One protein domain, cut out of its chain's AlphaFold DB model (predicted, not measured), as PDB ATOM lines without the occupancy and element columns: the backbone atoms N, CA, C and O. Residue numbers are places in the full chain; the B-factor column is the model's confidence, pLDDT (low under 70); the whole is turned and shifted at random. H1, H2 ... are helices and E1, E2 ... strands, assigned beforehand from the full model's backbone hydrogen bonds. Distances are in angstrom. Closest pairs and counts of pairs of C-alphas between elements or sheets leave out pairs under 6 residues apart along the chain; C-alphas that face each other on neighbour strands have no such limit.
ATOM      1  N   ILE A   4      -8.677  51.626  -0.204       62.16
ATOM      2  CA  ILE A   4      -8.765  50.542  -1.190       62.16
ATOM      3  C   ILE A   4      -7.846  50.803  -2.393       62.16
ATOM      4  O   ILE A   4      -7.289  49.860  -2.947       62.16
ATOM      5  N   ASP A   5      -7.642  52.064  -2.773       64.31
ATOM      6  CA  ASP A   5      -6.802  52.417  -3.915       64.31
ATOM      7  C   ASP A   5      -5.319  52.210  -3.602       64.31
ATOM      8  O   ASP A   5      -4.593  51.800  -4.494       64.31
ATOM      9  N   ILE A   6      -4.865  52.389  -2.351       64.56
ATOM     10  CA  ILE A   6      -3.480  52.058  -1.946       64.56
ATOM     11  C   ILE A   6      -3.252  50.559  -1.880       64.56
ATOM     12  O   ILE A   6      -2.235  50.074  -2.375       64.56
ATOM     13  N   ILE A   7      -4.216  49.826  -1.321       62.06
ATOM     14  CA  ILE A   7      -4.186  48.362  -1.333       62.06
ATOM     15  C   ILE A   7      -4.082  47.854  -2.780       62.06
ATOM     16  O   ILE A   7      -3.409  46.866  -3.043       62.06
ATOM     17  N   LYS A   8      -4.696  48.563  -3.734       65.62
ATOM     18  CA  LYS A   8      -4.657  48.237  -5.164       65.62
ATOM     19  C   LYS A   8      -3.511  48.897  -5.948       65.62
ATOM     20  O   LYS A   8      -3.285  48.472  -7.083       65.62
ATOM     21  N   LYS A   9      -2.828  49.912  -5.390       70.00
ATOM     22  CA  LYS A   9      -1.761  50.702  -6.047       70.00
ATOM     23  C   LYS A   9      -0.542  49.833  -6.324       70.00
ATOM     24  O   LYS A   9       0.093  49.976  -7.363       70.00
ATOM     25  N   PHE A  10      -0.258  48.911  -5.411       70.94
ATOM     26  CA  PHE A  10       0.810  47.930  -5.539       70.94
ATOM     27  C   PHE A  10       0.189  46.547  -5.757       70.94
ATOM     28  O   PHE A  10      -0.824  46.241  -5.134       70.94
ATOM     29  N   SER A  11       0.789  45.680  -6.582       69.06
ATOM     30  CA  SER A  11       0.360  44.267  -6.724       69.06
ATOM     31  C   SER A  11       0.579  43.419  -5.460       69.06
ATOM     32  O   SER A  11       0.694  42.200  -5.549       69.06
ATOM     33  N   LEU A  12       0.700  44.045  -4.290       73.94
ATOM     34  CA  LEU A  12       0.798  43.343  -3.028       73.94
ATOM     35  C   LEU A  12      -0.588  42.830  -2.653       73.94
ATOM     36  O   LEU A  12      -1.513  43.603  -2.405       73.94
ATOM     37  N   GLU A  13      -0.721  41.514  -2.560       82.19
ATOM     38  CA  GLU A  13      -1.819  40.929  -1.807       82.19
ATOM     39  C   GLU A  13      -1.467  41.013  -0.327       82.19
ATOM     40  O   GLU A  13      -0.606  40.281   0.153       82.19
ATOM     41  N   TYR A  14      -2.087  41.932   0.403       85.19
ATOM     42  CA  TYR A  14      -1.780  42.098   1.820       85.19
ATOM     43  C   TYR A  14      -2.281  40.911   2.653       85.19
ATOM     44  O   TYR A  14      -3.295  40.284   2.333       85.19
ATOM     45  N   SER A  15      -1.563  40.592   3.730       86.75
ATOM     46  CA  SER A  15      -1.982  39.569   4.688       86.75
ATOM     47  C   SER A  15      -3.232  40.022   5.449       86.75
ATOM     48  O   SER A  15      -3.424  41.210   5.713       86.75
ATOM     49  N   ASP A  16      -4.076  39.069   5.847       87.00
ATOM     50  CA  ASP A  16      -5.313  39.380   6.574       87.00
ATOM     51  C   ASP A  16      -5.015  40.063   7.924       87.00
ATOM     52  O   ASP A  16      -5.760  40.932   8.373       87.00
ATOM     53  N   GLU A  17      -3.887  39.716   8.553       87.62
ATOM     54  CA  GLU A  17      -3.390  40.359   9.772       87.62
ATOM     55  C   GLU A  17      -3.030  41.832   9.535       87.62
ATOM     56  O   GLU A  17      -3.436  42.707  10.307       87.62
ATOM     57  N   PHE A  18      -2.321  42.131   8.442       89.06
ATOM     58  CA  PHE A  18      -1.991  43.507   8.094       89.06
ATOM     59  C   PHE A  18      -3.246  44.319   7.776       89.06
ATOM     60  O   PHE A  18      -3.381  45.434   8.277       89.06
ATOM     61  N   LEU A  19      -4.185  43.750   7.012       87.56
ATOM     62  CA  LEU A  19      -5.457  44.398   6.680       87.56
ATOM     63  C   LEU A  19      -6.252  44.780   7.937       87.56
ATOM     64  O   LEU A  19      -6.711  45.919   8.038       87.56
ATOM     65  N   LYS A  20      -6.331  43.886   8.932       87.12
ATOM     66  CA  LYS A  20      -6.944  44.186  10.241       87.12
ATOM     67  C   LYS A  20      -6.211  45.307  10.978       87.12
ATOM     68  O   LYS A  20      -6.839  46.200  11.540       87.12
ATOM     69  N   ARG A  21      -4.874  45.301  10.957       87.19
ATOM     70  CA  ARG A  21      -4.053  46.328  11.622       87.19
ATOM     71  C   ARG A  21      -4.279  47.731  11.043       87.19
ATOM     72  O   ARG A  21      -4.208  48.711  11.786       87.19
ATOM     73  N   VAL A  22      -4.523  47.838   9.737       87.31
ATOM     74  CA  VAL A  22      -4.654  49.129   9.035       87.31
ATOM     75  C   VAL A  22      -6.088  49.637   8.892       87.31
ATOM     76  O   VAL A  22      -6.280  50.781   8.481       87.31
ATOM     77  N   GLU A  23      -7.087  48.831   9.257       85.12
ATOM     78  CA  GLU A  23      -8.516  49.132   9.090       85.12
ATOM     79  C   GLU A  23      -8.884  50.536   9.605       85.12
ATOM     80  O   GLU A  23      -9.460  51.352   8.877       85.12
ATOM     81  N   ASN A  24      -8.412  50.881  10.806       85.50
ATOM     82  CA  ASN A  24      -8.707  52.149  11.481       85.50
ATOM     83  C   ASN A  24      -7.613  53.223  11.336       85.50
ATOM     84  O   ASN A  24      -7.684  54.268  11.976       85.50
ATOM     85  N   GLN A  25      -6.603  53.003  10.490       86.94
ATOM     86  CA  GLN A  25      -5.494  53.946  10.292       86.94
ATOM     87  C   GLN A  25      -5.806  54.964   9.183       86.94
ATOM     88  O   GLN A  25      -6.580  54.685   8.267       86.94
ATOM     89  N   SER A  26      -5.213  56.156   9.236       87.19
ATOM     90  CA  SER A  26      -5.269  57.145   8.148       87.19
ATOM     91  C   SER A  26      -4.352  56.756   6.982       87.19
ATOM     92  O   SER A  26      -3.387  56.020   7.160       87.19
ATOM     93  N   LEU A  27      -4.614  57.275   5.779       82.94
ATOM     94  CA  LEU A  27      -3.830  56.943   4.582       82.94
ATOM     95  C   LEU A  27      -2.306  57.142   4.753       82.94
ATOM     96  O   LEU A  27      -1.559  56.218   4.418       82.94
ATOM     97  N   PRO A  28      -1.823  58.266   5.328       85.38
ATOM     98  CA  PRO A  28      -0.391  58.454   5.562       85.38
ATOM     99  C   PRO A  28       0.185  57.431   6.549       85.38
ATOM    100  O   PRO A  28       1.295  56.944   6.351       85.38
ATOM    101  N   GLN A  29      -0.579  57.049   7.579       88.06
ATOM    102  CA  GLN A  29      -0.164  56.015   8.534       88.06
ATOM    103  C   GLN A  29      -0.051  54.646   7.861       88.06
ATOM    104  O   GLN A  29       0.904  53.922   8.123       88.06
ATOM    105  N   ILE A  30      -0.981  54.300   6.965       87.25
ATOM    106  CA  ILE A  30      -0.927  53.042   6.206       87.25
ATOM    107  C   ILE A  30       0.327  52.997   5.333       87.25
ATOM    108  O   ILE A  30       1.057  52.012   5.373       87.25
ATOM    109  N   ILE A  31       0.614  54.064   4.582       86.62
ATOM    110  CA  ILE A  31       1.812  54.131   3.731       86.62
ATOM    111  C   ILE A  31       3.085  54.018   4.563       86.62
ATOM    112  O   ILE A  31       3.977  53.243   4.217       86.62
ATOM    113  N   LYS A  32       3.152  54.751   5.676       88.75
ATOM    114  CA  LYS A  32       4.281  54.674   6.601       88.75
ATOM    115  C   LYS A  32       4.476  53.245   7.113       88.75
ATOM    116  O   LYS A  32       5.585  52.726   7.061       88.75
ATOM    117  N   LEU A  33       3.393  52.566   7.502       89.81
ATOM    118  CA  LEU A  33       3.440  51.166   7.926       89.81
ATOM    119  C   LEU A  33       3.915  50.228   6.812       89.81
ATOM    120  O   LEU A  33       4.695  49.324   7.103       89.81
ATOM    121  N   ILE A  34       3.476  50.428   5.564       89.12
ATOM    122  CA  ILE A  34       3.963  49.653   4.414       89.12
ATOM    123  C   ILE A  34       5.469  49.858   4.266       89.12
ATOM    124  O   ILE A  34       6.198  48.880   4.169       89.12
ATOM    125  N   PHE A  35       5.937  51.107   4.281       89.38
ATOM    126  CA  PHE A  35       7.347  51.445   4.107       89.38
ATOM    127  C   PHE A  35       8.242  50.870   5.214       89.38
ATOM    128  O   PHE A  35       9.299  50.314   4.918       89.38
ATOM    129  N   GLU A  36       7.816  50.951   6.472       90.62
ATOM    130  CA  GLU A  36       8.621  50.542   7.631       90.62
ATOM    131  C   GLU A  36       8.547  49.036   7.920       90.62
ATOM    132  O   GLU A  36       9.453  48.475   8.537       90.62
ATOM    133  N   SER A  37       7.482  48.355   7.488       91.44
ATOM    134  CA  SER A  37       7.311  46.930   7.778       91.44
ATOM    135  C   SER A  37       8.042  46.057   6.757       91.44
ATOM    136  O   SER A  37       7.984  46.346   5.560       91.44
ATOM    137  N   PRO A  38       8.662  44.944   7.185       92.00
ATOM    138  CA  PRO A  38       9.147  43.930   6.259       92.00
ATOM    139  C   PRO A  38       8.010  43.409   5.376       92.00
ATOM    140  O   PRO A  38       6.941  43.079   5.905       92.00
ATOM    141  N   ILE A  39       8.233  43.273   4.064       90.75
ATOM    142  CA  ILE A  39       7.199  42.782   3.129       90.75
ATOM    143  C   ILE A  39       6.667  41.409   3.557       90.75
ATOM    144  O   ILE A  39       5.463  41.174   3.500       90.75
ATOM    145  N   ALA A  40       7.536  40.562   4.112       90.12
ATOM    146  CA  ALA A  40       7.198  39.262   4.688       90.12
ATOM    147  C   ALA A  40       6.054  39.271   5.709       90.12
ATOM    148  O   ALA A  40       5.340  38.283   5.849       90.12
ATOM    149  N   LYS A  41       5.897  40.371   6.452       89.88
ATOM    150  CA  LYS A  41       4.875  40.496   7.499       89.88
ATOM    151  C   LYS A  41       3.566  41.076   6.978       89.88
ATOM    152  O   LYS A  41       2.530  40.922   7.621       89.88
ATOM    153  N   ILE A  42       3.610  41.775   5.846       89.06
ATOM    154  CA  ILE A  42       2.477  42.568   5.361       89.06
ATOM    155  C   ILE A  42       1.857  42.022   4.083       89.06
ATOM    156  O   ILE A  42       0.707  42.348   3.812       89.06
ATOM    157  N   ALA A  43       2.574  41.201   3.316       86.88
ATOM    158  CA  ALA A  43       2.120  40.704   2.026       86.88
ATOM    159  C   ALA A  43       2.239  39.183   1.902       86.88
ATOM    160  O   ALA A  43       3.118  38.542   2.479       86.88
ATOM    161  N   LYS A  44       1.344  38.618   1.097       85.19
ATOM    162  CA  LYS A  44       1.391  37.243   0.620       85.19
ATOM    163  C   LYS A  44       2.466  37.137  -0.474       85.19
ATOM    164  O   LYS A  44       2.646  38.084  -1.245       85.19
ATOM    165  N   PRO A  45       3.187  36.006  -0.562       82.81
ATOM    166  CA  PRO A  45       4.120  35.758  -1.654       82.81
ATOM    167  C   PRO A  45       3.446  35.880  -3.022       82.81
ATOM    168  O   PRO A  45       2.364  35.336  -3.228       82.81
ATOM    169  N   ILE A  46       4.111  36.538  -3.970       84.94
ATOM    170  CA  ILE A  46       3.671  36.564  -5.366       84.94
ATOM    171  C   ILE A  46       4.212  35.333  -6.106       84.94
ATOM    172  O   ILE A  46       5.401  35.018  -6.020       84.94
ATOM    173  N   ASP A  47       3.343  34.635  -6.840       86.69
ATOM    174  CA  ASP A  47       3.741  33.525  -7.711       86.69
ATOM    175  C   ASP A  47       3.951  34.022  -9.148       86.69
ATOM    176  O   ASP A  47       3.035  34.536  -9.792       86.69
ATOM    177  N   LEU A  48       5.173  33.858  -9.660       87.81
ATOM    178  CA  LEU A  48       5.551  34.266 -11.014       87.81
ATOM    179  C   LEU A  48       5.479  33.128 -12.043       87.81
ATOM    180  O   LEU A  48       5.668  33.392 -13.230       87.81
ATOM    181  N   LYS A  49       5.208  31.876 -11.637       84.88
ATOM    182  CA  LYS A  49       5.374  30.677 -12.489       84.88
ATOM    183  C   LYS A  49       4.599  30.711 -13.809       84.88
ATOM    184  O   LYS A  49       5.045  30.106 -14.779       84.88
ATOM    185  N   ASN A  50       3.477  31.428 -13.855       87.50
ATOM    186  CA  ASN A  50       2.598  31.499 -15.027       87.50
ATOM    187  C   ASN A  50       2.474  32.912 -15.619       87.50
ATOM    188  O   ASN A  50       1.630  33.151 -16.483       87.50
ATOM    189  N   LEU A  51       3.293  33.861 -15.162       90.62
ATOM    190  CA  LEU A  51       3.250  35.238 -15.635       90.62
ATOM    191  C   LEU A  51       4.310  35.467 -16.715       90.62
ATOM    192  O   LEU A  51       5.460  35.069 -16.566       90.62
ATOM    193  N   LYS A  52       3.919  36.148 -17.799       95.25
ATOM    194  CA  LYS A  52       4.853  36.649 -18.825       95.25
ATOM    195  C   LYS A  52       5.364  38.055 -18.512       95.25
ATOM    196  O   LYS A  52       6.413  38.452 -19.002       95.25
ATOM    197  N   GLN A  53       4.603  38.810 -17.725       95.50
ATOM    198  CA  GLN A  53       4.933  40.162 -17.296       95.50
ATOM    199  C   GLN A  53       4.184  40.512 -16.005       95.50
ATOM    200  O   GLN A  53       3.166  39.888 -15.690       95.50
ATOM    201  N   LEU A  54       4.651  41.529 -15.281       92.69
ATOM    202  CA  LEU A  54       3.898  42.107 -14.167       92.69
ATOM    203  C   LEU A  54       2.673  42.871 -14.678       92.69
ATOM    204  O   LEU A  54       2.786  43.756 -15.522       92.69
ATOM    205  N   ASN A  55       1.500  42.579 -14.120       90.12
ATOM    206  CA  ASN A  55       0.246  43.203 -14.558       90.12
ATOM    207  C   ASN A  55       0.009  44.597 -13.958       90.12
ATOM    208  O   ASN A  55      -0.817  45.346 -14.471       90.12
ATOM    209  N   LYS A  56       0.699  44.942 -12.863       89.25
ATOM    210  CA  LYS A  56       0.648  46.255 -12.206       89.25
ATOM    211  C   LYS A  56       2.007  46.570 -11.562       89.25
ATOM    212  O   LYS A  56       2.831  45.657 -11.416       89.25
ATOM    213  N   PRO A  57       2.259  47.829 -11.157       90.38
ATOM    214  CA  PRO A  57       3.438  48.156 -10.369       90.38
ATOM    215  C   PRO A  57       3.476  47.318  -9.090       90.38
ATOM    216  O   PRO A  57       2.470  47.178  -8.395       90.38
ATOM    217  N   THR A  58       4.623  46.723  -8.789       91.06
ATOM    218  CA  THR A  58       4.766  45.762  -7.693       91.06
ATOM    219  C   THR A  58       5.916  46.176  -6.798       91.06
ATOM    220  O   THR A  58       7.028  46.410  -7.270       91.06
ATOM    221  N   LEU A  59       5.626  46.300  -5.507       92.19
ATOM    222  CA  LEU A  59       6.613  46.634  -4.495       92.19
ATOM    223  C   LEU A  59       7.296  45.348  -4.028       92.19
ATOM    224  O   LEU A  59       6.623  44.387  -3.668       92.19
ATOM    225  N   PHE A  60       8.620  45.347  -4.017       93.94
ATOM    226  CA  PHE A  60       9.444  44.260  -3.505       93.94
ATOM    227  C   PHE A  60      10.380  44.775  -2.416       93.94
ATOM    228  O   PHE A  60      10.614  45.977  -2.281       93.94
ATOM    229  N   GLU A  61      10.913  43.843  -1.637       94.50
ATOM    230  CA  GLU A  61      11.938  44.090  -0.634       94.50
ATOM    231  C   GLU A  61      13.177  43.326  -1.052       94.50
ATOM    232  O   GLU A  61      13.107  42.131  -1.355       94.50
ATOM    233  N   ILE A  62      14.294  44.037  -1.106       94.62
ATOM    234  CA  ILE A  62      15.573  43.498  -1.533       94.62
ATOM    235  C   ILE A  62      16.142  42.650  -0.401       94.62
ATOM    236  O   ILE A  62      16.464  43.155   0.666       94.62
ATOM    237  N   SER A  63      16.298  41.357  -0.647       94.19
ATOM    238  CA  SER A  63      17.005  40.441   0.248       94.19
ATOM    239  C   SER A  63      18.500  40.405  -0.050       94.19
ATOM    240  O   SER A  63      19.300  40.245   0.860       94.19
ATOM    241  N   ALA A  64      18.899  40.544  -1.314       92.25
ATOM    242  CA  ALA A  64      20.302  40.662  -1.692       92.25
ATOM    243  C   ALA A  64      20.451  41.270  -3.088       92.25
ATOM    244  O   ALA A  64      19.572  41.116  -3.938       92.25
ATOM    245  N   VAL A  65      21.603  41.890  -3.342       90.88
ATOM    246  CA  VAL A  65      22.031  42.301  -4.683       90.88
ATOM    247  C   VAL A  65      23.478  41.882  -4.888       90.88
ATOM    248  O   VAL A  65      24.309  42.009  -3.986       90.88
ATOM    249  N   GLN A  66      23.784  41.358  -6.069       88.06
ATOM    250  CA  GLN A  66      25.140  40.974  -6.442       88.06
ATOM    251  C   GLN A  66      25.417  41.290  -7.906       88.06
ATOM    252  O   GLN A  66      24.537  41.159  -8.760       88.06
ATOM    253  N   ASN A  67      26.660  41.659  -8.189       86.44
ATOM    254  CA  ASN A  67      27.164  41.769  -9.543       86.44
ATOM    255  C   ASN A  67      27.589  40.369 -10.022       86.44
ATOM    256  O   ASN A  67      28.490  39.757  -9.440       86.44
ATOM    257  N   ILE A  68      26.893  39.837 -11.031       86.50
ATOM    258  CA  ILE A  68      27.110  38.475 -11.551       86.50
ATOM    259  C   ILE A  68      27.929  38.434 -12.843       86.50
ATOM    260  O   ILE A  68      28.219  37.339 -13.319       86.50
ATOM    261  N   SER A  69      28.313  39.580 -13.408       82.06
ATOM    262  CA  SER A  69      29.294  39.624 -14.504       82.06
ATOM    263  C   SER A  69      30.731  39.437 -14.010       82.06
ATOM    264  O   SER A  69      31.612  39.123 -14.806       82.06
ATOM    265  N   GLU A  70      30.972  39.552 -12.701       74.38
ATOM    266  CA  GLU A  70      32.298  39.376 -12.113       74.38
ATOM    267  C   GLU A  70      32.586  37.915 -11.707       74.38
ATOM    268  O   GLU A  70      31.740  37.251 -11.100       74.38
ATOM    269  N   PRO A  71      33.809  37.404 -11.964       65.25
ATOM    270  CA  PRO A  71      34.185  36.011 -11.692       65.25
ATOM    271  C   PRO A  71      34.189  35.664 -10.198       65.25
ATOM    272  O   PRO A  71      33.985  34.513  -9.813       65.25
ATOM    273  N   LYS A  72      34.382  36.664  -9.335       66.56
ATOM    274  CA  LYS A  72      33.975  36.583  -7.934       66.56
ATOM    275  C   LYS A  72      32.655  37.325  -7.856       66.56
ATOM    276  O   LYS A  72      32.636  38.494  -8.216       66.56
ATOM    277  N   LYS A  73      31.588  36.676  -7.373       58.09
ATOM    278  CA  LYS A  73      30.335  37.363  -7.024       58.09
ATOM    279  C   LYS A  73      30.687  38.511  -6.088       58.09
ATOM    280  O   LYS A  73      30.939  38.294  -4.903       58.09
ATOM    281  N   THR A  74      30.801  39.708  -6.639       60.81
ATOM    282  CA  THR A  74      31.177  40.885  -5.876       60.81
ATOM    283  C   THR A  74      29.916  41.680  -5.616       60.81
ATOM    284  O   THR A  74      28.997  41.738  -6.432       60.81
ATOM    285  N   ARG A  75      29.851  42.291  -4.439       61.75
ATOM    286  CA  ARG A  75      28.811  43.268  -4.118       61.75
ATOM    287  C   ARG A  75      29.258  44.691  -4.507       61.75
ATOM    288  O   ARG A  75      28.766  45.666  -3.957       61.75
ATOM    289  N   TYR A  76      30.189  44.798  -5.461       61.81
ATOM    290  CA  TYR A  76      30.764  46.050  -5.952       61.81
ATOM    291  C   TYR A  76      30.343  46.306  -7.408       61.81
ATOM    292  O   TYR A  76      30.351  45.406  -8.247       61.81
ATOM    293  N   MET A  77      30.015  47.561  -7.712       58.19
ATOM    294  CA  MET A  77      29.497  48.025  -9.011       58.19
ATOM    295  C   MET A  77      30.575  48.371 -10.052       58.19
ATOM    296  O   MET A  77      30.265  48.884 -11.123       58.19
ATOM    297  N   ASN A  78      31.853  48.133  -9.748       55.62
ATOM    298  CA  ASN A  78      32.967  48.868 -10.356       55.62
ATOM    299  C   ASN A  78      33.378  48.423 -11.778       55.62
ATOM    300  O   ASN A  78      34.518  48.654 -12.179       55.62
ATOM    301  N   THR A  79      32.508  47.752 -12.538       54.12
ATOM    302  CA  THR A  79      32.899  47.114 -13.805       54.12
ATOM    303  C   THR A  79      32.076  47.573 -15.012       54.12
ATOM    304  O   THR A  79      30.943  48.039 -14.893       54.12
ATOM    305  N   LYS A  80      32.719  47.546 -16.195       57.16
ATOM    306  CA  LYS A  80      32.171  48.021 -17.485       57.16
ATOM    307  C   LYS A  80      30.912  47.258 -17.902       57.16
ATOM    308  O   LYS A  80      30.024  47.857 -18.502       57.16
ATOM    309  N   ASP A  81      30.850  45.984 -17.530       64.56
ATOM    310  CA  ASP A  81      29.703  45.107 -17.699       64.56
ATOM    311  C   ASP A  81      29.068  44.916 -16.324       64.56
ATOM    312  O   ASP A  81      29.655  44.280 -15.453       64.56
ATOM    313  N   CYS A  82      27.886  45.487 -16.100       73.12
ATOM    314  CA  CYS A  82      27.195  45.388 -14.819       73.12
ATOM    315  C   CYS A  82      25.896  44.609 -15.016       73.12
ATOM    316  O   CYS A  82      24.853  45.184 -15.324       73.12
ATOM    317  N   THR A  83      25.975  43.283 -14.886       87.19
ATOM    318  CA  THR A  83      24.770  42.462 -14.760       87.19
ATOM    319  C   THR A  83      24.477  42.274 -13.285       87.19
ATOM    320  O   THR A  83      25.214  41.585 -12.575       87.19
ATOM    321  N   LEU A  84      23.387  42.873 -12.817       89.19
ATOM    322  CA  LEU A  84      22.969  42.769 -11.427       89.19
ATOM    323  C   LEU A  84      21.927  41.677 -11.271       89.19
ATOM    324  O   LEU A  84      20.911  41.670 -11.963       89.19
ATOM    325  N   GLN A  85      22.153  40.794 -10.307       92.44
ATOM    326  CA  GLN A  85      21.111  39.927  -9.792       92.44
ATOM    327  C   GLN A  85      20.573  40.508  -8.492       92.44
ATOM    328  O   GLN A  85      21.317  40.680  -7.527       92.44
ATOM    329  N   PHE A  86      19.265  40.731  -8.464       94.31
ATOM    330  CA  PHE A  86      18.516  41.020  -7.254       94.31
ATOM    331  C   PHE A  86      17.815  39.746  -6.790       94.31
ATOM    332  O   PHE A  86      17.278  38.978  -7.594       94.31
ATOM    333  N   ILE A  87      17.806  39.542  -5.481       95.00
ATOM    334  CA  ILE A  87      16.974  38.556  -4.807       95.00
ATOM    335  C   ILE A  87      15.990  39.349  -3.963       95.00
ATOM    336  O   ILE A  87      16.403  40.126  -3.102       95.00
ATOM    337  N   PHE A  88      14.702  39.178  -4.227       94.88
ATOM    338  CA  PHE A  88      13.617  39.788  -3.476       94.88
ATOM    339  C   PHE A  88      12.947  38.766  -2.562       94.88
ATOM    340  O   PHE A  88      12.880  37.577  -2.886       94.88
ATOM    341  N   TYR A  89      12.369  39.232  -1.459       88.19
ATOM    342  CA  TYR A  89      11.563  38.374  -0.599       88.19
ATOM    343  C   TYR A  89      10.318  37.827  -1.350       88.19
ATOM    344  O   TYR A  89       9.667  38.582  -2.076       88.19
ATOM    345  N   PRO A  90       9.931  36.544  -1.160       85.81
ATOM    346  CA  PRO A  90      10.624  35.559  -0.334       85.81
ATOM    347  C   PRO A  90      11.817  34.885  -1.002       85.81
ATOM    348  O   PRO A  90      12.661  34.425  -0.258       85.81
ATOM    349  N   ASN A  91      11.886  34.788  -2.334       90.06
ATOM    350  CA  ASN A  91      13.020  34.226  -3.097       90.06
ATOM    351  C   ASN A  91      12.854  34.513  -4.603       90.06
ATOM    352  O   ASN A  91      13.052  33.649  -5.458       90.06
ATOM    353  N   ILE A  92      12.393  35.713  -4.946       93.12
ATOM    354  CA  ILE A  92      12.141  36.096  -6.334       93.12
ATOM    355  C   ILE A  92      13.426  36.643  -6.926       93.12
ATOM    356  O   ILE A  92      14.031  37.560  -6.381       93.12
ATOM    357  N   VAL A  93      13.836  36.080  -8.055       95.38
ATOM    358  CA  VAL A  93      15.061  36.489  -8.733       95.38
ATOM    359  C   VAL A  93      14.725  37.511  -9.806       95.38
ATOM    360  O   VAL A  93      13.795  37.326 -10.594       95.38
ATOM    361  N   ALA A  94      15.519  38.569  -9.865       96.06
ATOM    362  CA  ALA A  94      15.461  39.553 -10.925       96.06
ATOM    363  C   ALA A  94      16.862  39.832 -11.470       96.06
ATOM    364  O   ALA A  94      17.845  39.771 -10.730       96.06
ATOM    365  N   ILE A  95      16.957  40.118 -12.764       94.75
ATOM    366  CA  ILE A  95      18.214  40.426 -13.444       94.75
ATOM    367  C   ILE A  95      18.076  41.785 -14.116       94.75
ATOM    368  O   ILE A  95      17.144  41.984 -14.893       94.75
ATOM    369  N   SER A  96      19.015  42.689 -13.849       91.56
ATOM    370  CA  SER A  96      19.232  43.872 -14.678       91.56
ATOM    371  C   SER A  96      20.469  43.679 -15.543       91.56
ATOM    372  O   SER A  96      21.523  43.289 -15.045       91.56
ATOM    373  N   LEU A  97      20.325  43.970 -16.835       84.38
ATOM    374  CA  LEU A  97      21.415  43.994 -17.817       84.38
ATOM    375  C   LEU A  97      21.910  45.422 -18.090       84.38
ATOM    376  O   LEU A  97      22.699  45.641 -19.006       84.38
ATOM    377  N   GLN A  98      21.386  46.404 -17.358       80.88
ATOM    378  CA  GLN A  98      21.686  47.814 -17.557       80.88
ATOM    379  C   GLN A  98      22.489  48.347 -16.379       80.88
ATOM    380  O   GLN A  98      22.314  47.926 -15.235       80.88
ATOM    381  N   LYS A  99      23.358  49.320 -16.662       76.62
ATOM    382  CA  LYS A  99      24.014  50.070 -15.599       76.62
ATOM    383  C   LYS A  99      22.971  50.945 -14.907       76.62
ATOM    384  O   LYS A  99      22.224  51.652 -15.576       76.62
ATOM    385  N   HIS A 100      22.989  50.918 -13.582       76.88
ATOM    386  CA  HIS A 100      22.180  51.771 -12.722       76.88
ATOM    387  C   HIS A 100      23.108  52.741 -11.988       76.88
ATOM    388  O   HIS A 100      23.640  52.374 -10.940       76.88
ATOM    389  N   PRO A 101      23.385  53.937 -12.542       70.12
ATOM    390  CA  PRO A 101      24.272  54.917 -11.913       70.12
ATOM    391  C   PRO A 101      23.803  55.328 -10.513       70.12
ATOM    392  O   PRO A 101      24.610  55.651  -9.652       70.12
ATOM    393  N   GLU A 102      22.498  55.270 -10.253       70.31
ATOM    394  CA  GLU A 102      21.906  55.498  -8.936       70.31
ATOM    395  C   GLU A 102      22.324  54.451  -7.890       70.31
ATOM    396  O   GLU A 102      22.202  54.696  -6.688       70.31
ATOM    397  N   LEU A 103      22.830  53.299  -8.341       75.31
ATOM    398  CA  LEU A 103      23.337  52.219  -7.505       75.31
ATOM    399  C   LEU A 103      24.861  52.235  -7.355       75.31
ATOM    400  O   LEU A 103      25.385  51.223  -6.914       75.31
ATOM    401  N   ASP A 104      25.575  53.338  -7.642       61.69
ATOM    402  CA  ASP A 104      27.052  53.487  -7.491       61.69
ATOM    403  C   ASP A 104      27.587  53.327  -6.042       61.69
ATOM    404  O   ASP A 104      28.693  53.737  -5.691       61.69
ATOM    405  N   GLN A 105      26.788  52.725  -5.171       63.53
ATOM    406  CA  GLN A 105      27.022  52.489  -3.762       63.53
ATOM    407  C   GLN A 105      27.426  51.029  -3.523       63.53
ATOM    408  O   GLN A 105      27.360  50.164  -4.399       63.53
ATOM    409  N   ASP A 106      27.820  50.747  -2.287       76.94
ATOM    410  CA  ASP A 106      27.953  49.385  -1.798       76.94
ATOM    411  C   ASP A 106      26.596  48.654  -1.889       76.94
ATOM    412  O   ASP A 106      25.626  49.043  -1.230       76.94
ATOM    413  N   LEU A 107      26.523  47.580  -2.689       83.75
ATOM    414  CA  LEU A 107      25.290  46.815  -2.897       83.75
ATOM    415  C   LEU A 107      24.769  46.178  -1.596       83.75
ATOM    416  O   LEU A 107      23.580  45.866  -1.516       83.75
ATOM    417  N   PHE A 108      25.608  46.030  -0.556       82.31
ATOM    418  CA  PHE A 108      25.162  45.632   0.787       82.31
ATOM    419  C   PHE A 108      24.125  46.601   1.371       82.31
ATOM    420  O   PHE A 108      23.210  46.173   2.069       82.31
ATOM    421  N   GLN A 109      24.209  47.892   1.048       86.38
ATOM    422  CA  GLN A 109      23.290  48.905   1.574       86.38
ATOM    423  C   GLN A 109      21.889  48.834   0.957       86.38
ATOM    424  O   GLN A 109      21.011  49.612   1.332       86.38
ATOM    425  N   LEU A 110      21.673  47.956  -0.025       89.19
ATOM    426  CA  LEU A 110      20.367  47.754  -0.647       89.19
ATOM    427  C   LEU A 110      19.519  46.719   0.093       89.19
ATOM    428  O   LEU A 110      18.309  46.696  -0.105       89.19
ATOM    429  N   GLU A 111      20.116  45.890   0.948       91.25
ATOM    430  CA  GLU A 111      19.389  44.879   1.717       91.25
ATOM    431  C   GLU A 111      18.349  45.526   2.651       91.25
ATOM    432  O   GLU A 111      18.611  46.527   3.317       91.25
ATOM    433  N   GLY A 112      17.127  44.994   2.642       91.19
ATOM    434  CA  GLY A 112      15.968  45.531   3.360       91.19
ATOM    435  C   GLY A 112      15.312  46.753   2.708       91.19
ATOM    436  O   GLY A 112      14.205  47.130   3.105       91.19
ATOM    437  N   LYS A 113      15.931  47.372   1.691       91.81
ATOM    438  CA  LYS A 113      15.302  48.483   0.967       91.81
ATOM    439  C   LYS A 113      14.132  47.994   0.123       91.81
ATOM    440  O   LYS A 113      14.094  46.861  -0.364       91.81
ATOM    441  N   LYS A 114      13.180  48.901  -0.080       92.62
ATOM    442  CA  LYS A 114      12.017  48.675  -0.931       92.62
ATOM    443  C   LYS A 114      12.270  49.182  -2.336       92.62
ATOM    444  O   LYS A 114      12.883  50.228  -2.540       92.62
ATOM    445  N   ILE A 115      11.766  48.431  -3.299       92.81
ATOM    446  CA  ILE A 115      11.932  48.707  -4.718       92.81
ATOM    447  C   ILE A 115      10.592  48.537  -5.418       92.81
ATOM    448  O   ILE A 115       9.910  47.526  -5.253       92.81
ATOM    449  N   LEU A 116      10.188  49.549  -6.176       92.81
ATOM    450  CA  LEU A 116       8.986  49.507  -6.989       92.81
ATOM    451  C   LEU A 116       9.367  49.106  -8.412       92.81
ATOM    452  O   LEU A 116      10.104  49.818  -9.097       92.81
ATOM    453  N   ILE A 117       8.849  47.962  -8.845       93.75
ATOM    454  CA  ILE A 117       9.032  47.440 -10.196       93.75
ATOM    455  C   ILE A 117       7.784  47.780 -11.015       93.75
ATOM    456  O   ILE A 117       6.670  47.469 -10.583       93.75
ATOM    457  N   PRO A 118       7.921  48.434 -12.179       93.25
ATOM    458  CA  PRO A 118       6.775  48.904 -12.940       93.25
ATOM    459  C   PRO A 118       5.992  47.760 -13.588       93.25
ATOM    460  O   PRO A 118       6.501  46.660 -13.830       93.25
ATOM    461  N   GLN A 119       4.734  48.055 -13.915       92.81
ATOM    462  CA  GLN A 119       3.912  47.189 -14.759       92.81
ATOM    463  C   GLN A 119       4.579  46.939 -16.117       92.81
ATOM    464  O   GLN A 119       5.336  47.773 -16.611       92.81
ATOM    465  N   GLY A 120       4.283  45.794 -16.724       93.94
ATOM    466  CA  GLY A 120       4.866  45.381 -17.998       93.94
ATOM    467  C   GLY A 120       6.307  44.877 -17.896       93.94
ATOM    468  O   GLY A 120       6.871  44.487 -18.911       93.94
ATOM    469  N   THR A 121       6.908  44.844 -16.699       95.50
ATOM    470  CA  THR A 121       8.219  44.208 -16.507       95.50
ATOM    471  C   THR A 121       8.131  42.743 -16.911       95.50
ATOM    472  O   THR A 121       7.307  42.002 -16.372       95.50
ATOM    473  N   GLU A 122       8.965  42.352 -17.870       96.50
ATOM    474  CA  GLU A 122       8.998  41.016 -18.460       96.50
ATOM    475  C   GLU A 122       9.419  39.965 -17.428       96.50
ATOM    476  O   GLU A 122      10.284  40.198 -16.578       96.50
ATOM    477  N   ILE A 123       8.813  38.785 -17.532       95.56
ATOM    478  CA  ILE A 123       9.128  37.612 -16.723       95.56
ATOM    479  C   ILE A 123       9.511  36.480 -17.671       95.56
ATOM    480  O   ILE A 123       8.725  36.061 -18.521       95.56
ATOM    481  N   CYS A 124      10.721  35.955 -17.500       94.38
ATOM    482  CA  CYS A 124      11.222  34.813 -18.252       94.38
ATOM    483  C   CYS A 124      11.632  33.712 -17.276       94.38
ATOM    484  O   CYS A 124      12.520  33.915 -16.454       94.38
ATOM    485  N   ARG A 125      10.985  32.540 -17.349       91.88
ATOM    486  CA  ARG A 125      11.254  31.396 -16.449       91.88
ATOM    487  C   ARG A 125      11.231  31.792 -14.960       91.88
ATOM    488  O   ARG A 125      12.121  31.415 -14.203       91.88
ATOM    489  N   SER A 126      10.228  32.577 -14.564       92.19
ATOM    490  CA  SER A 126      10.071  33.117 -13.202       92.19
ATOM    491  C   SER A 126      11.163  34.098 -12.750       92.19
ATOM    492  O   SER A 126      11.251  34.397 -11.561       92.19
ATOM    493  N   ILE A 127      11.977  34.613 -13.675       94.56
ATOM    494  CA  ILE A 127      12.962  35.669 -13.423       94.56
ATOM    495  C   ILE A 127      12.423  36.984 -13.980       94.56
ATOM    496  O   ILE A 127      12.037  37.051 -15.149       94.56
ATOM    497  N   LEU A 128      12.420  38.030 -13.156       96.12
ATOM    498  CA  LEU A 128      12.080  39.389 -13.584       96.12
ATOM    499  C   LEU A 128      13.237  40.000 -14.382       96.12
ATOM    500  O   LEU A 128      14.377  39.999 -13.919       96.12
ATOM    501  N   ILE A 129      12.948  40.561 -15.554       95.75
ATOM    502  CA  ILE A 129      13.938  41.261 -16.382       95.75
ATOM    503  C   ILE A 129      13.818  42.763 -16.127       95.75
ATOM    504  O   ILE A 129      12.929  43.439 -16.646       95.75
ATOM    505  N   LEU A 130      14.714  43.288 -15.298       93.69
ATOM    506  CA  LEU A 130      14.701  44.675 -14.862       93.69
ATOM    507  C   LEU A 130      15.346  45.568 -15.920       93.69
ATOM    508  O   LEU A 130      16.548  45.514 -16.157       93.69
ATOM    509  N   LYS A 131      14.523  46.413 -16.540       89.75
ATOM    510  CA  LYS A 131      14.970  47.531 -17.389       89.75
ATOM    511  C   LYS A 131      14.866  48.869 -16.656       89.75
ATOM    512  O   LYS A 131      15.555  49.819 -16.981       89.75
ATOM    513  N   GLN A 132      13.966  48.947 -15.683       89.56
ATOM    514  CA  GLN A 132      13.671  50.147 -14.912       89.56
ATOM    515  C   GLN A 132      13.071  49.744 -13.569       89.56
ATOM    516  O   GLN A 132      12.353  48.744 -13.476       89.56
ATOM    517  N   PHE A 133      13.351  50.535 -12.543       92.38
ATOM    518  CA  PHE A 133      12.764  50.413 -11.217       92.38
ATOM    519  C   PHE A 133      12.944  51.717 -10.447       92.38
ATOM    520  O   PHE A 133      13.685  52.607 -10.861       92.38
ATOM    521  N   THR A 134      12.285  51.823  -9.299       91.38
ATOM    522  CA  THR A 134      12.477  52.942  -8.373       91.38
ATOM    523  C   THR A 134      12.829  52.402  -6.998       91.38
ATOM    524  O   THR A 134      12.041  51.671  -6.400       91.38
ATOM    525  N   LEU A 135      14.010  52.757  -6.489       91.31
ATOM    526  CA  LEU A 135      14.323  52.562  -5.077       91.31
ATOM    527  C   LEU A 135      13.516  53.547  -4.235       91.31
ATOM    528  O   LEU A 135      13.527  54.752  -4.490       91.31
ATOM    529  N   ILE A 136      12.838  53.020  -3.224       90.12
ATOM    530  CA  ILE A 136      12.017  53.805  -2.311       90.12
ATOM    531  C   ILE A 136      12.883  54.163  -1.105       90.12
ATOM    532  O   ILE A 136      13.156  53.322  -0.250       90.12
ATOM    533  N   ASN A 137      13.332  55.413  -1.068       86.62
ATOM    534  CA  ASN A 137      14.154  55.980   0.001       86.62
ATOM    535  C   ASN A 137      13.324  56.809   0.994       86.62
ATOM    536  O   ASN A 137      13.762  57.028   2.120       86.62
ATOM    537  N   ASP A 138      12.134  57.253   0.589       85.69
ATOM    538  CA  ASP A 138      11.191  58.003   1.418       85.69
ATOM    539  C   ASP A 138       9.779  57.428   1.220       85.69
ATOM    540  O   ASP A 138       9.356  57.166   0.091       85.69
ATOM    541  N   TYR A 139       9.026  57.251   2.307       81.44
ATOM    542  CA  TYR A 139       7.634  56.810   2.245       81.44
ATOM    543  C   TYR A 139       6.745  57.793   1.464       81.44
ATOM    544  O   TYR A 139       5.727  57.376   0.914       81.44
ATOM    545  N   ASN A 140       7.133  59.069   1.346       81.56
ATOM    546  CA  ASN A 140       6.439  60.040   0.498       81.56
ATOM    547  C   ASN A 140       6.475  59.661  -0.989       81.56
ATOM    548  O   ASN A 140       5.579  60.045  -1.732       81.56
ATOM    549  N   GLN A 141       7.451  58.859  -1.429       81.88
ATOM    550  CA  GLN A 141       7.499  58.334  -2.799       81.88
ATOM    551  C   GLN A 141       6.418  57.269  -3.059       81.88
ATOM    552  O   GLN A 141       6.211  56.861  -4.202       81.88
ATOM    553  N   LEU A 142       5.730  56.805  -2.009       76.56
ATOM    554  CA  LEU A 142       4.590  55.893  -2.099       76.56
ATOM    555  C   LEU A 142       3.233  56.617  -2.032       76.56
ATOM    556  O   LEU A 142       2.220  55.966  -2.321       76.56
ATOM    557  N   LEU A 143       3.189  57.913  -1.678       71.44
ATOM    558  CA  LEU A 143       1.972  58.749  -1.735       71.44
ATOM    559  C   LEU A 143       1.509  58.927  -3.188       71.44
ATOM    560  O   LEU A 143       0.297  58.736  -3.439       71.44
TER     561      LEU A 143
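This is residues 4 to 143 of the 143 residues of an uncharacterized protein of Paramecium tetraurelia (UniProt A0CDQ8). One end of this elongated model is a six-stranded sheet, curled like part of a barrel, and the other end is a loose cluster of the helices H1 to H4. Short H6 packs on H3, short H5 packs on the sheet at E1, and the long loop of residues 68 to 83 lies at the end away from the helix cluster. The 140 printed residues hold six named helices and six named strands, in the order H1 H2 H3 H4 E1 E2 E3 H5 E4 E5 E6 H6; the class is mixed, with under half of the residues, 66, in named elements. The sheet is mixed, in the order E5 E3 E2 E1 E4 E6. The whole is compact, with a radius of gyration of the C-alphas of 15.5 A, and spans 51 by 32 by 20 A.

Start at E1, residues 58 to 67, which bends by 76 degrees at residue 63. Its residues 62 to 67 pair with E2, residues 84 to 88, an antiparallel hairpin with N 66 and O 85 at 2.9 A. E2 and E3, residues 92 to 96, form the next hairpin, with N 86 and O 94 at 2.8 A; E1, E2 and E3 make a meander, each strand the antiparallel neighbour of the one before. Beside E3 look for the edge strand E5, residues 127 to 130, parallel to it, with N 128 and O 93 at 3.0 A. Residues 58 to 61 of E1 pair antiparallel with E4, residues 114 to 117, with N 60 and O 115 at 2.8 A. E4 is antiparallel to the edge strand E6, residues 134 to 136, with N 116 and O 134 at 2.8 A. H5, residues 107 to 110, is on the sheet at a height of 7.4 A; its closest C-alphas to E1 are those of Leu 107 and Val 65, 5.8 A. H3, residues 27 to 36, only grazes the sheet, and it touches H6, residues 139 to 142, at Phe 35 and Tyr 139, whose C-alphas are 5.7 A apart. H2, residues 16 to 22, and H4, residues 39 to 42, only just touch, with 3 pairs of C-alphas within 8 A, the closest being Phe 18 and Ile 42 at 5.3 A. H1, residues 4 to 9, is near H3. Every O i to N i+4 pair is within hydrogen-bond range in H1, H2 and H3; H4, H5 and H6 are too short for one.

Find C-alpha 58 at (4.766, 45.762, -7.693); from there E1 runs 22.8 A to C-alpha 67 at (27.164, 41.769, -9.543). H3 covers 14.3 A, E3 13.4 A and E2 12.6 A. H6 ends at C-alpha 142, (4.590, 55.893, -2.099).

The C-alphas of Asn 24 and Pro 71, 51.4 A apart, are the two farthest from each other. The printed part has no cut. The links H4 to E1 and E1 to E2 are long. The mean pLDDT of the printed part is 84.4; look for values under 70 at residues 4 to 8, 11, 71 to 81 and 104 to 105.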